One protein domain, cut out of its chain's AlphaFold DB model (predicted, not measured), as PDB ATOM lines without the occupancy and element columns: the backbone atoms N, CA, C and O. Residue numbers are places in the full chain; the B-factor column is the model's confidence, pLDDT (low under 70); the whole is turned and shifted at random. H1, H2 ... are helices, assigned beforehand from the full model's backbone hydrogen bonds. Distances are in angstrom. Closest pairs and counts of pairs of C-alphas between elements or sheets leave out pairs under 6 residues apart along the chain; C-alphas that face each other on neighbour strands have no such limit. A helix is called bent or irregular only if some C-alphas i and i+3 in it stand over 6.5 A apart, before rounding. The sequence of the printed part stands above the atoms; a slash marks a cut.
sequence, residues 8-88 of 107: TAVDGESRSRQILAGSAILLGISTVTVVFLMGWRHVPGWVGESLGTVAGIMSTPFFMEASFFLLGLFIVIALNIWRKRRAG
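What this domain is: This is residues 8 to 88 of the 107 residues of an uncharacterized protein of Akkermansiaceae bacterium (UniProt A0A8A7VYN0). Two long helices, H1 and H3, make the arms of a wide, open V, and the short helix H2 joins them at its closed end. H1 runs to that end, H2 folds back from it, and H3 leads away again, with no packed core between the arms. The printed part has 81 residues with three named helices in the order H1, H2, H3 and no named strand; its class is all helix. The whole is extended, with a radius of gyration of the C-alphas of 19.0 A, and elongated, spanning 56 by 32 by 21 A.

Where its parts are: H1, residues 8 to 40, begins at C-alpha 8 (192.475, 124.863, 259.115) and is 47.7 A long from first to last C-alpha. H2, residues 46 to 58, begins at C-alpha 46 (159.937, 118.436, 211.358) and is 18.4 A long. It is neither bent nor irregular, but only just: C-alphas 48 and 51 are 6.0 A apart. H3, residues 61 to 87, is 38.6 A long and ends at C-alpha 87 (179.464, 97.297, 254.448).

How they stand to each other: H1 touches H2 with residues 37 to 40 alone; their closest C-alphas, those of Trp 40 and Gly 48, are 6.4 A apart. These two helices run opposite ways at a steep tilt of 48 degrees. H2 and H3 are close but not clearly touching, the closest C-alphas, of Met 58 and Met 64, being 6.7 A apart. Their lines are about perpendicular at 72 degrees, only just beyond steep. H1 and H3 are apart. Every O i to N i+4 pair is within hydrogen-bond range in H1 and H3; in H2 8 of 9 are.

The domain as a whole: The two C-alphas farthest apart, those of Thr 8 and Trp 46, are 58.1 A apart. Residues 8 to 35, 59 to 65 and 68 to 88 stand free. Both links are tight, and the printed part has no cut. The mean pLDDT of the printed part is 84.2; residues 8 to 12 and residue 88 are under 70.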
ATOM      1  N   THR A   8     193.517 123.886 259.498       60.81
ATOM      2  CA  THR A   8     192.475 124.863 259.115       60.81
ATOM      3  C   THR A   8     192.671 125.390 257.688       60.81
ATOM      4  O   THR A   8     191.692 125.652 256.981       60.81
ATOM      5  N   ALA A   9     193.924 125.487 257.230       60.72
ATOM      6  CA  ALA A   9     194.267 125.864 255.862       60.72
ATOM      7  C   ALA A   9     193.951 124.742 254.853       60.72
ATOM      8  O   ALA A   9     193.409 125.010 253.776       60.72
ATOM      9  N   VAL A  10     194.215 123.481 255.221       61.72
ATOM     10  CA  VAL A  10     193.982 122.293 254.374       61.72
ATOM     11  C   VAL A  10     192.485 122.025 254.156       61.72
ATOM     12  O   VAL A  10     192.052 121.739 253.030       61.72
ATOM     13  N   ASP A  11     191.670 122.181 255.202       64.88
ATOM     14  CA  ASP A  11     190.211 122.048 255.114       64.88
ATOM     15  C   ASP A  11     189.593 123.154 254.240       64.88
ATOM     16  O   ASP A  11     188.671 122.912 253.449       64.88
ATOM     17  N   GLY A  12     190.143 124.371 254.331       66.38
ATOM     18  CA  GLY A  12     189.743 125.525 253.527       66.38
ATOM     19  C   GLY A  12     190.006 125.343 252.030       66.38
ATOM     20  O   GLY A  12     189.133 125.659 251.212       66.38
ATOM     21  N   GLU A  13     191.162 124.786 251.652       72.50
ATOM     22  CA  GLU A  13     191.497 124.515 250.248       72.50
ATOM     23  C   GLU A  13     190.625 123.391 249.664       72.50
ATOM     24  O   GLU A  13     190.079 123.528 248.564       72.50
ATOM     25  N   SER A  14     190.421 122.309 250.421       71.94
ATOM     26  CA  SER A  14     189.608 121.160 249.999       71.94
ATOM     27  C   SER A  14     188.144 121.549 249.781       71.94
ATOM     28  O   SER A  14     187.551 121.228 248.747       71.94
ATOM     29  N   ARG A  15     187.575 122.326 250.712       76.62
ATOM     30  CA  ARG A  15     186.218 122.872 250.600       76.62
ATOM     31  C   ARG A  15     186.092 123.840 249.426       76.62
ATOM     32  O   ARG A  15     185.120 123.759 248.679       76.62
ATOM     33  N   SER A  16     187.075 124.718 249.221       80.00
ATOM     34  CA  SER A  16     187.093 125.657 248.089       80.00
ATOM     35  C   SER A  16     187.145 124.935 246.743       80.00
ATOM     36  O   SER A  16     186.375 125.263 245.842       80.00
ATOM     37  N   ARG A  17     187.976 123.891 246.617       79.81
ATOM     38  CA  ARG A  17     188.030 123.030 245.425       79.81
ATOM     39  C   ARG A  17     186.722 122.281 245.193       79.81
ATOM     40  O   ARG A  17     186.291 122.159 244.052       79.81
ATOM     41  N   GLN A  18     186.069 121.807 246.253       85.88
ATOM     42  CA  GLN A  18     184.793 121.101 246.150       85.88
ATOM     43  C   GLN A  18     183.650 122.039 245.732       85.88
ATOM     44  O   GLN A  18     182.842 121.683 244.875       85.88
ATOM     45  N   ILE A  19     183.621 123.260 246.274       88.12
ATOM     46  CA  ILE A  19     182.673 124.307 245.872       88.12
ATOM     47  C   ILE A  19     182.928 124.724 244.423       88.12
ATOM     48  O   ILE A  19     181.975 124.864 243.664       88.12
ATOM     49  N   LEU A  20     184.192 124.878 244.019       89.44
ATOM     50  CA  LEU A  20     184.566 125.225 242.648       89.44
ATOM     51  C   LEU A  20     184.197 124.117 241.652       89.44
ATOM     52  O   LEU A  20     183.670 124.398 240.582       89.44
ATOM     53  N   ALA A  21     184.438 122.854 242.007       86.75
ATOM     54  CA  ALA A  21     184.047 121.720 241.178       86.75
ATOM     55  C   ALA A  21     182.519 121.637 241.042       86.75
ATOM     56  O   ALA A  21     182.004 121.482 239.936       86.75
ATOM     57  N   GLY A  22     181.787 121.808 242.147       84.56
ATOM     58  CA  GLY A  22     180.325 121.840 242.135       84.56
ATOM     59  C   GLY A  22     179.769 123.011 241.325       84.56
ATOM     60  O   GLY A  22     178.876 122.819 240.501       84.56
ATOM     61  N   SER A  23     180.320 124.214 241.501       88.44
ATOM     62  CA  SER A  23     179.873 125.409 240.780       88.44
ATOM     63  C   SER A  23     180.161 125.315 239.284       88.44
ATOM     64  O   SER A  23     179.297 125.668 238.485       88.44
ATOM     65  N   ALA A  24     181.311 124.764 238.886       89.56
ATOM     66  CA  ALA A  24     181.642 124.532 237.485       89.56
ATOM     67  C   ALA A  24     180.669 123.546 236.820       89.56
ATOM     68  O   ALA A  24     180.229 123.781 235.695       89.56
ATOM     69  N   ILE A  25     180.277 122.478 237.523       88.56
ATOM     70  CA  ILE A  25     179.292 121.510 237.021       88.56
ATOM     71  C   ILE A  25     177.921 122.174 236.861       88.56
ATOM     72  O   ILE A  25     177.289 122.025 235.816       88.56
ATOM     73  N   LEU A  26     177.473 122.948 237.854       89.50
ATOM     74  CA  LEU A  26     176.194 123.661 237.785       89.50
ATOM     75  C   LEU A  26     176.172 124.689 236.645       89.50
ATOM     76  O   LEU A  26     175.202 124.743 235.889       89.50
ATOM     77  N   LEU A  27     177.250 125.460 236.481       92.19
ATOM     78  CA  LEU A  27     177.394 126.415 235.381       92.19
ATOM     79  C   LEU A  27     177.441 125.712 234.022       92.19
ATOM     80  O   LEU A  27     176.806 126.179 233.077       92.19
ATOM     81  N   GLY A  28     178.135 124.578 233.922       91.62
ATOM     82  CA  GLY A  28     178.183 123.769 232.707       91.62
ATOM     83  C   GLY A  28     176.800 123.257 232.306       91.62
ATOM     84  O   GLY A  28     176.364 123.484 231.179       91.62
ATOM     85  N   ILE A  29     176.070 122.647 233.244       89.62
ATOM     86  CA  ILE A  29     174.706 122.149 233.010       89.62
ATOM     87  C   ILE A  29     173.766 123.298 232.631       89.62
ATOM     88  O   ILE A  29     173.006 123.181 231.667       89.62
ATOM     89  N   SER A  30     173.840 124.428 233.339       86.75
ATOM     90  CA  SER A  30     173.037 125.618 233.042       86.75
ATOM     91  C   SER A  30     173.316 126.153 231.633       86.75
ATOM     92  O   SER A  30     172.384 126.350 230.855       86.75
ATOM     93  N   THR A  31     174.590 126.291 231.263       90.25
ATOM     94  CA  THR A  31     175.002 126.786 229.942       90.25
ATOM     95  C   THR A  31     174.526 125.857 228.828       90.25
ATOM     96  O   THR A  31     173.935 126.318 227.854       90.25
ATOM     97  N   VAL A  32     174.715 124.544 228.987       88.38
ATOM     98  CA  VAL A  32     174.245 123.542 228.018       88.38
ATOM     99  C   VAL A  32     172.728 123.601 227.865       88.38
ATOM    100  O   VAL A  32     172.228 123.558 226.746       88.38
ATOM    101  N   THR A  33     171.994 123.757 228.969       84.06
ATOM    102  CA  THR A  33     170.526 123.824 228.954       84.06
ATOM    103  C   THR A  33     170.034 125.060 228.202       84.06
ATOM    104  O   THR A  33     169.149 124.950 227.356       84.06
ATOM    105  N   VAL A  34     170.637 126.228 228.445       86.56
ATOM    106  CA  VAL A  34     170.295 127.473 227.735       86.56
ATOM    107  C   VAL A  34     170.615 127.357 226.246       86.56
ATOM    108  O   VAL A  34     169.771 127.682 225.413       86.56
ATOM    109  N   VAL A  35     171.794 126.841 225.893       87.31
ATOM    110  CA  VAL A  35     172.190 126.637 224.490       87.31
ATOM    111  C   VAL A  35     171.283 125.622 223.799       87.31
ATOM    112  O   VAL A  35     170.937 125.820 222.642       87.31
ATOM    113  N   PHE A  36     170.857 124.564 224.486       82.25
ATOM    114  CA  PHE A  36     169.932 123.575 223.940       82.25
ATOM    115  C   PHE A  36     168.545 124.180 223.686       82.25
ATOM    116  O   PHE A  36     168.024 124.076 222.575       82.25
ATOM    117  N   LEU A  37     167.981 124.883 224.673       78.38
ATOM    118  CA  LEU A  37     166.678 125.546 224.554       78.38
ATOM    119  C   LEU A  37     166.674 126.618 223.455       78.38
ATOM    120  O   LEU A  37     165.701 126.751 222.713       78.38
ATOM    121  N   MET A  38     167.768 127.367 223.325       80.00
ATOM    122  CA  MET A  38     167.894 128.456 222.356       80.00
ATOM    123  C   MET A  38     168.298 127.954 220.963       80.00
ATOM    124  O   MET A  38     167.779 128.423 219.953       80.00
ATOM    125  N   GLY A  39     169.187 126.964 220.891       78.50
ATOM    126  CA  GLY A  39     169.696 126.374 219.651       78.50
ATOM    127  C   GLY A  39     168.645 125.554 218.915       78.50
ATOM    128  O   GLY A  39     168.585 125.581 217.687       78.50
ATOM    129  N   TRP A  40     167.742 124.914 219.656       71.69
ATOM    130  CA  TRP A  40     166.610 124.201 219.085       71.69
ATOM    131  C   TRP A  40     165.706 125.088 218.212       71.69
ATOM    132  O   TRP A  40     165.219 124.666 217.163       71.69
ATOM    133  N   ARG A  41     165.541 126.362 218.592       75.69
ATOM    134  CA  ARG A  41     164.713 127.339 217.865       75.69
ATOM    135  C   ARG A  41     165.222 127.636 216.450       75.69
ATOM    136  O   ARG A  41     164.430 128.067 215.607       75.69
ATOM    137  N   HIS A  42     166.515 127.424 216.212       76.81
ATOM    138  CA  HIS A  42     167.192 127.677 214.943       76.81
ATOM    139  C   HIS A  42     167.253 126.457 214.020       76.81
ATOM    140  O   HIS A  42     167.824 126.565 212.938       76.81
ATOM    141  N   VAL A  43     166.659 125.324 214.405       79.31
ATOM    142  CA  VAL A  43     166.560 124.134 213.552       79.31
ATOM    143  C   VAL A  43     165.220 124.172 212.803       79.31
ATOM    144  O   VAL A  43     164.193 123.850 213.396       79.31
ATOM    145  N   PRO A  44     165.167 124.586 211.522       77.25
ATOM    146  CA  PRO A  44     163.934 124.540 210.744       77.25
ATOM    147  C   PRO A  44     163.600 123.104 210.313       77.25
ATOM    148  O   PRO A  44     164.472 122.357 209.869       77.25
ATOM    149  N   GLY A  45     162.321 122.730 210.397       83.50
ATOM    150  CA  GLY A  45     161.783 121.468 209.877       83.50
ATOM    151  C   GLY A  45     161.101 120.594 210.933       83.50
ATOM    152  O   GLY A  45     161.019 120.953 212.103       83.50
ATOM    153  N   TRP A  46     160.644 119.411 210.510       80.31
ATOM    154  CA  TRP A  46     159.937 118.436 211.358       80.31
ATOM    155  C   TRP A  46     160.722 118.034 212.605       80.31
ATOM    156  O   TRP A  46     160.144 117.861 213.677       80.31
ATOM    157  N   VAL A  47     162.047 117.916 212.464       80.00
ATOM    158  CA  VAL A  47     162.941 117.664 213.593       80.00
ATOM    159  C   VAL A  47     162.746 118.794 214.592       80.00
ATOM    160  O   VAL A  47     162.238 118.490 215.661       80.00
ATOM    161  N   GLY A  48     162.979 120.051 214.189       82.06
ATOM    162  CA  GLY A  48     162.771 121.305 214.935       82.06
ATOM    163  C   GLY A  48     161.412 121.491 215.627       82.06
ATOM    164  O   GLY A  48     161.307 122.140 216.663       82.06
ATOM    165  N   GLU A  49     160.343 120.894 215.123       84.50
ATOM    166  CA  GLU A  49     159.039 120.948 215.798       84.50
ATOM    167  C   GLU A  49     158.903 119.856 216.868       84.50
ATOM    168  O   GLU A  49     158.369 120.089 217.958       84.50
ATOM    169  N   SER A  50     159.461 118.673 216.597       85.75
ATOM    170  CA  SER A  50     159.359 117.505 217.474       85.75
ATOM    171  C   SER A  50     160.124 117.651 218.796       85.75
ATOM    172  O   SER A  50     159.498 117.537 219.849       85.75
ATOM    173  N   LEU A  51     161.428 117.980 218.809       82.19
ATOM    174  CA  LEU A  51     162.131 118.208 220.092       82.19
ATOM    175  C   LEU A  51     161.653 119.476 220.809       82.19
ATOM    176  O   LEU A  51     161.794 119.548 222.020       82.19
ATOM    177  N   GLY A  52     161.024 120.432 220.122       82.38
ATOM    178  CA  GLY A  52     160.470 121.634 220.754       82.38
ATOM    179  C   GLY A  52     159.206 121.297 221.523       82.38
ATOM    180  O   GLY A  52     159.032 121.711 222.666       82.38
ATOM    181  N   THR A  53     158.375 120.448 220.919       86.56
ATOM    182  CA  THR A  53     157.197 119.871 221.562       86.56
ATOM    183  C   THR A  53     157.598 119.000 222.753       86.56
ATOM    184  O   THR A  53     157.066 119.178 223.846       86.56
ATOM    185  N   VAL A  54     158.582 118.109 222.588       86.06
ATOM    186  CA  VAL A  54     159.073 117.253 223.682       86.06
ATOM    187  C   VAL A  54     159.706 118.084 224.801       86.06
ATOM    188  O   VAL A  54     159.400 117.853 225.969       86.06
ATOM    189  N   ALA A  55     160.534 119.079 224.474       84.31
ATOM    190  CA  ALA A  55     161.138 119.975 225.459       84.31
ATOM    191  C   ALA A  55     160.076 120.791 226.212       84.31
ATOM    192  O   ALA A  55     160.174 120.954 227.429       84.31
ATOM    193  N   GLY A  56     159.032 121.247 225.515       84.19
ATOM    194  CA  GLY A  56     157.881 121.911 226.120       84.19
ATOM    195  C   GLY A  56     157.131 121.006 227.099       84.19
ATOM    196  O   GLY A  56     156.874 121.419 228.226       84.19
ATOM    197  N   ILE A  57     156.849 119.756 226.713       87.50
ATOM    198  CA  ILE A  57     156.182 118.762 227.574       87.50
ATOM    199  C   ILE A  57     157.032 118.451 228.812       87.50
ATOM    200  O   ILE A  57     156.520 118.468 229.930       87.50
ATOM    201  N   MET A  58     158.335 118.227 228.635       85.44
ATOM    202  CA  MET A  58     159.259 117.948 229.739       85.44
ATOM    203  C   MET A  58     159.402 119.127 230.711       85.44
ATOM    204  O   MET A  58     159.637 118.912 231.896       85.44
ATOM    205  N   SER A  59     159.216 120.361 230.233       84.56
ATOM    206  CA  SER A  59     159.274 121.575 231.060       84.56
ATOM    207  C   SER A  59     157.972 121.864 231.817       84.56
ATOM    208  O   SER A  59     157.899 122.841 232.564       84.56
ATOM    209  N   THR A  60     156.925 121.055 231.629       88.88
ATOM    210  CA  THR A  60     155.680 121.216 232.390       88.88
ATOM    211  C   THR A  60     155.903 120.897 233.875       88.88
ATOM    212  O   THR A  60     156.725 120.034 234.205       88.88
ATOM    213  N   PRO A  61     155.164 121.555 234.794       84.69
ATOM    214  CA  PRO A  61     155.385 121.403 236.234       84.69
ATOM    215  C   PRO A  61     155.277 119.945 236.697       84.69
ATOM    216  O   PRO A  61     156.105 119.486 237.474       84.69
ATOM    217  N   PHE A  62     154.343 119.177 236.133       90.31
ATOM    218  CA  PHE A  62     154.169 117.763 236.461       90.31
ATOM    219  C   PHE A  62     155.388 116.900 236.097       90.31
ATOM    220  O   PHE A  62     155.837 116.087 236.902       90.31
ATOM    221  N   PHE A  63     155.954 117.074 234.896       89.38
ATOM    222  CA  PHE A  63     157.125 116.302 234.466       89.38
ATOM    223  C   PHE A  63     158.387 116.698 235.239       89.38
ATOM    224  O   PHE A  63     159.200 115.830 235.566       89.38
ATOM    225  N   MET A  64     158.528 117.977 235.590       89.00
ATOM    226  CA  MET A  64     159.612 118.463 236.448       89.00
ATOM    227  C   MET A  64     159.534 117.851 237.851       89.00
ATOM    228  O   MET A  64     160.522 117.307 238.345       89.00
ATOM    229  N   GLU A  65     158.355 117.865 238.474       91.75
ATOM    230  CA  GLU A  65     158.123 117.253 239.787       91.75
ATOM    231  C   GLU A  65     158.368 115.741 239.768       91.75
ATOM    232  O   GLU A  65     159.098 115.220 240.615       91.75
ATOM    233  N   ALA A  66     157.826 115.036 238.770       91.75
ATOM    234  CA  ALA A  66     158.037 113.600 238.606       91.75
ATOM    235  C   ALA A  66     159.526 113.261 238.424       91.75
ATOM    236  O   ALA A  66     160.016 112.287 238.996       91.75
ATOM    237  N   SER A  67     160.264 114.089 237.681       88.62
ATOM    238  CA  SER A  67     161.705 113.917 237.478       88.62
ATOM    239  C   SER A  67     162.488 114.090 238.778       88.62
ATOM    240  O   SER A  67     163.344 113.260 239.081       88.62
ATOM    241  N   PHE A  68     162.175 115.106 239.590       90.94
ATOM    242  CA  PHE A  68     162.808 115.282 240.901       90.94
ATOM    243  C   PHE A  68     162.454 114.162 241.880       90.94
ATOM    244  O   PHE A  68     163.324 113.703 242.619       90.94
ATOM    245  N   PHE A  69     161.210 113.679 241.859       93.81
ATOM    246  CA  PHE A  69     160.788 112.540 242.668       93.81
ATOM    247  C   PHE A  69     161.559 111.266 242.297       93.81
ATOM    248  O   PHE A  69     162.138 110.613 243.168       93.81
ATOM    249  N   LEU A  70     161.625 110.937 241.003       94.12
ATOM    250  CA  LEU A  70     162.362 109.772 240.509       94.12
ATOM    251  C   LEU A  70     163.868 109.902 240.754       94.12
ATOM    252  O   LEU A  70     164.501 108.922 241.144       94.12
ATOM    253  N   LEU A  71     164.439 111.096 240.583       92.75
ATOM    254  CA  LEU A  71     165.842 111.368 240.894       92.75
ATOM    255  C   LEU A  71     166.128 111.161 242.386       92.75
ATOM    256  O   LEU A  71     167.097 110.490 242.734       92.75
ATOM    257  N   GLY A  72     165.274 111.683 243.268       92.25
ATOM    258  CA  GLY A  72     165.380 111.470 244.711       92.25
ATOM    259  C   GLY A  72     165.310 109.988 245.081       92.25
ATOM    260  O   GLY A  72     166.167 109.492 245.814       92.25
ATOM    261  N   LEU A  73     164.352 109.253 244.509       95.12
ATOM    262  CA  LEU A  73     164.227 107.807 244.696       95.12
ATOM    263  C   LEU A  73     165.478 107.061 244.211       95.12
ATOM    264  O   LEU A  73     166.005 106.201 244.918       95.12
ATOM    265  N   PHE A  74     165.982 107.416 243.029       96.12
ATOM    266  CA  PHE A  74     167.194 106.838 242.464       96.12
ATOM    267  C   PHE A  74     168.404 107.069 243.372       96.12
ATOM    268  O   PHE A  74     169.143 106.125 243.643       96.12
ATOM    269  N   ILE A  75     168.580 108.285 243.899       93.88
ATOM    270  CA  ILE A  75     169.663 108.613 244.837       93.88
ATOM    271  C   ILE A  75     169.562 107.755 246.100       93.88
ATOM    272  O   ILE A  75     170.566 107.188 246.527       93.88
ATOM    273  N   VAL A  76     168.369 107.610 246.685       95.69
ATOM    274  CA  VAL A  76     168.165 106.777 247.882       95.69
ATOM    275  C   VAL A  76     168.549 105.322 247.611       95.69
ATOM    276  O   VAL A  76     169.288 104.724 248.396       95.69
ATOM    277  N   ILE A  77     168.094 104.756 246.490       93.94
ATOM    278  CA  ILE A  77     168.429 103.382 246.094       93.94
ATOM    279  C   ILE A  77     169.936 103.249 245.854       93.94
ATOM    280  O   ILE A  77     170.561 102.327 246.377       93.94
ATOM    281  N   ALA A  78     170.535 104.177 245.106       92.38
ATOM    282  CA  ALA A  78     171.957 104.170 244.786       92.38
ATOM    283  C   ALA A  78     172.821 104.253 246.050       92.38
ATOM    284  O   ALA A  78     173.748 103.458 246.211       92.38
ATOM    285  N   LEU A  79     172.489 105.151 246.981       92.19
ATOM    286  CA  LEU A  79     173.171 105.271 248.271       92.19
ATOM    287  C   LEU A  79     173.010 104.010 249.117       92.19
ATOM    288  O   LEU A  79     173.973 103.571 249.742       92.19
ATOM    289  N   ASN A  80     171.823 103.401 249.121       92.50
ATOM    290  CA  ASN A  80     171.577 102.161 249.850       92.50
ATOM    291  C   ASN A  80     172.424 101.009 249.285       92.50
ATOM    292  O   ASN A  80     173.136 100.342 250.032       92.50
ATOM    293  N   ILE A  81     172.438 100.829 247.961       89.88
ATOM    294  CA  ILE A  81     173.275  99.826 247.288       89.88
ATOM    295  C   ILE A  81     174.757 100.091 247.555       89.88
ATOM    296  O   ILE A  81     175.499  99.166 247.881       89.88
ATOM    297  N   TRP A  82     175.202 101.340 247.433       89.31
ATOM    298  CA  TRP A  82     176.593 101.711 247.668       89.31
ATOM    299  C   TRP A  82     177.016 101.452 249.115       89.31
ATOM    300  O   TRP A  82     178.081 100.879 249.347       89.31
ATOM    301  N   ARG A  83     176.156 101.787 250.086       86.12
ATOM    302  CA  ARG A  83     176.376 101.480 251.502       86.12
ATOM    303  C   ARG A  83     176.451  99.976 251.733       86.12
ATOM    304  O   ARG A  83     177.380  99.542 252.398       86.12
ATOM    305  N   LYS A  84     175.526  99.192 251.170       82.94
ATOM    306  CA  LYS A  84     175.548  97.724 251.270       82.94
ATOM    307  C   LYS A  84     176.828  97.129 250.681       82.94
ATOM    308  O   LYS A  84     177.457  96.310 251.329       82.94
ATOM    309  N   ARG A  85     177.275  97.600 249.509       81.62
ATOM    310  CA  ARG A  85     178.552  97.166 248.909       81.62
ATOM    311  C   ARG A  85     179.767  97.535 249.763       81.62
ATOM    312  O   ARG A  85     180.724  96.774 249.799       81.62
ATOM    313  N   ARG A  86     179.748  98.695 250.431       80.38
ATOM    314  CA  ARG A  86     180.820  99.119 251.351       80.38
ATOM    315  C   ARG A  86     180.796  98.400 252.695       80.38
ATOM    316  O   ARG A  86     181.857  98.245 253.283       80.38
ATOM    317  N   ALA A  87     179.620  98.008 253.182       74.94
ATOM    318  CA  ALA A  87     179.464  97.297 254.448       74.94
ATOM    319  C   ALA A  87     180.062  95.881 254.412       74.94
ATOM    320  O   ALA A  87     180.250  95.286 255.464       74.94
ATOM    321  N   GLY A  88     180.429  95.390 253.222       60.72
ATOM    322  CA  GLY A  88     180.959  94.050 253.042       60.72
ATOM    323  C   GLY A  88     179.838  93.024 253.115       60.72
ATOM    324  O   GLY A  88     178.839  93.208 253.808       60.72
TER     325      GLY A  88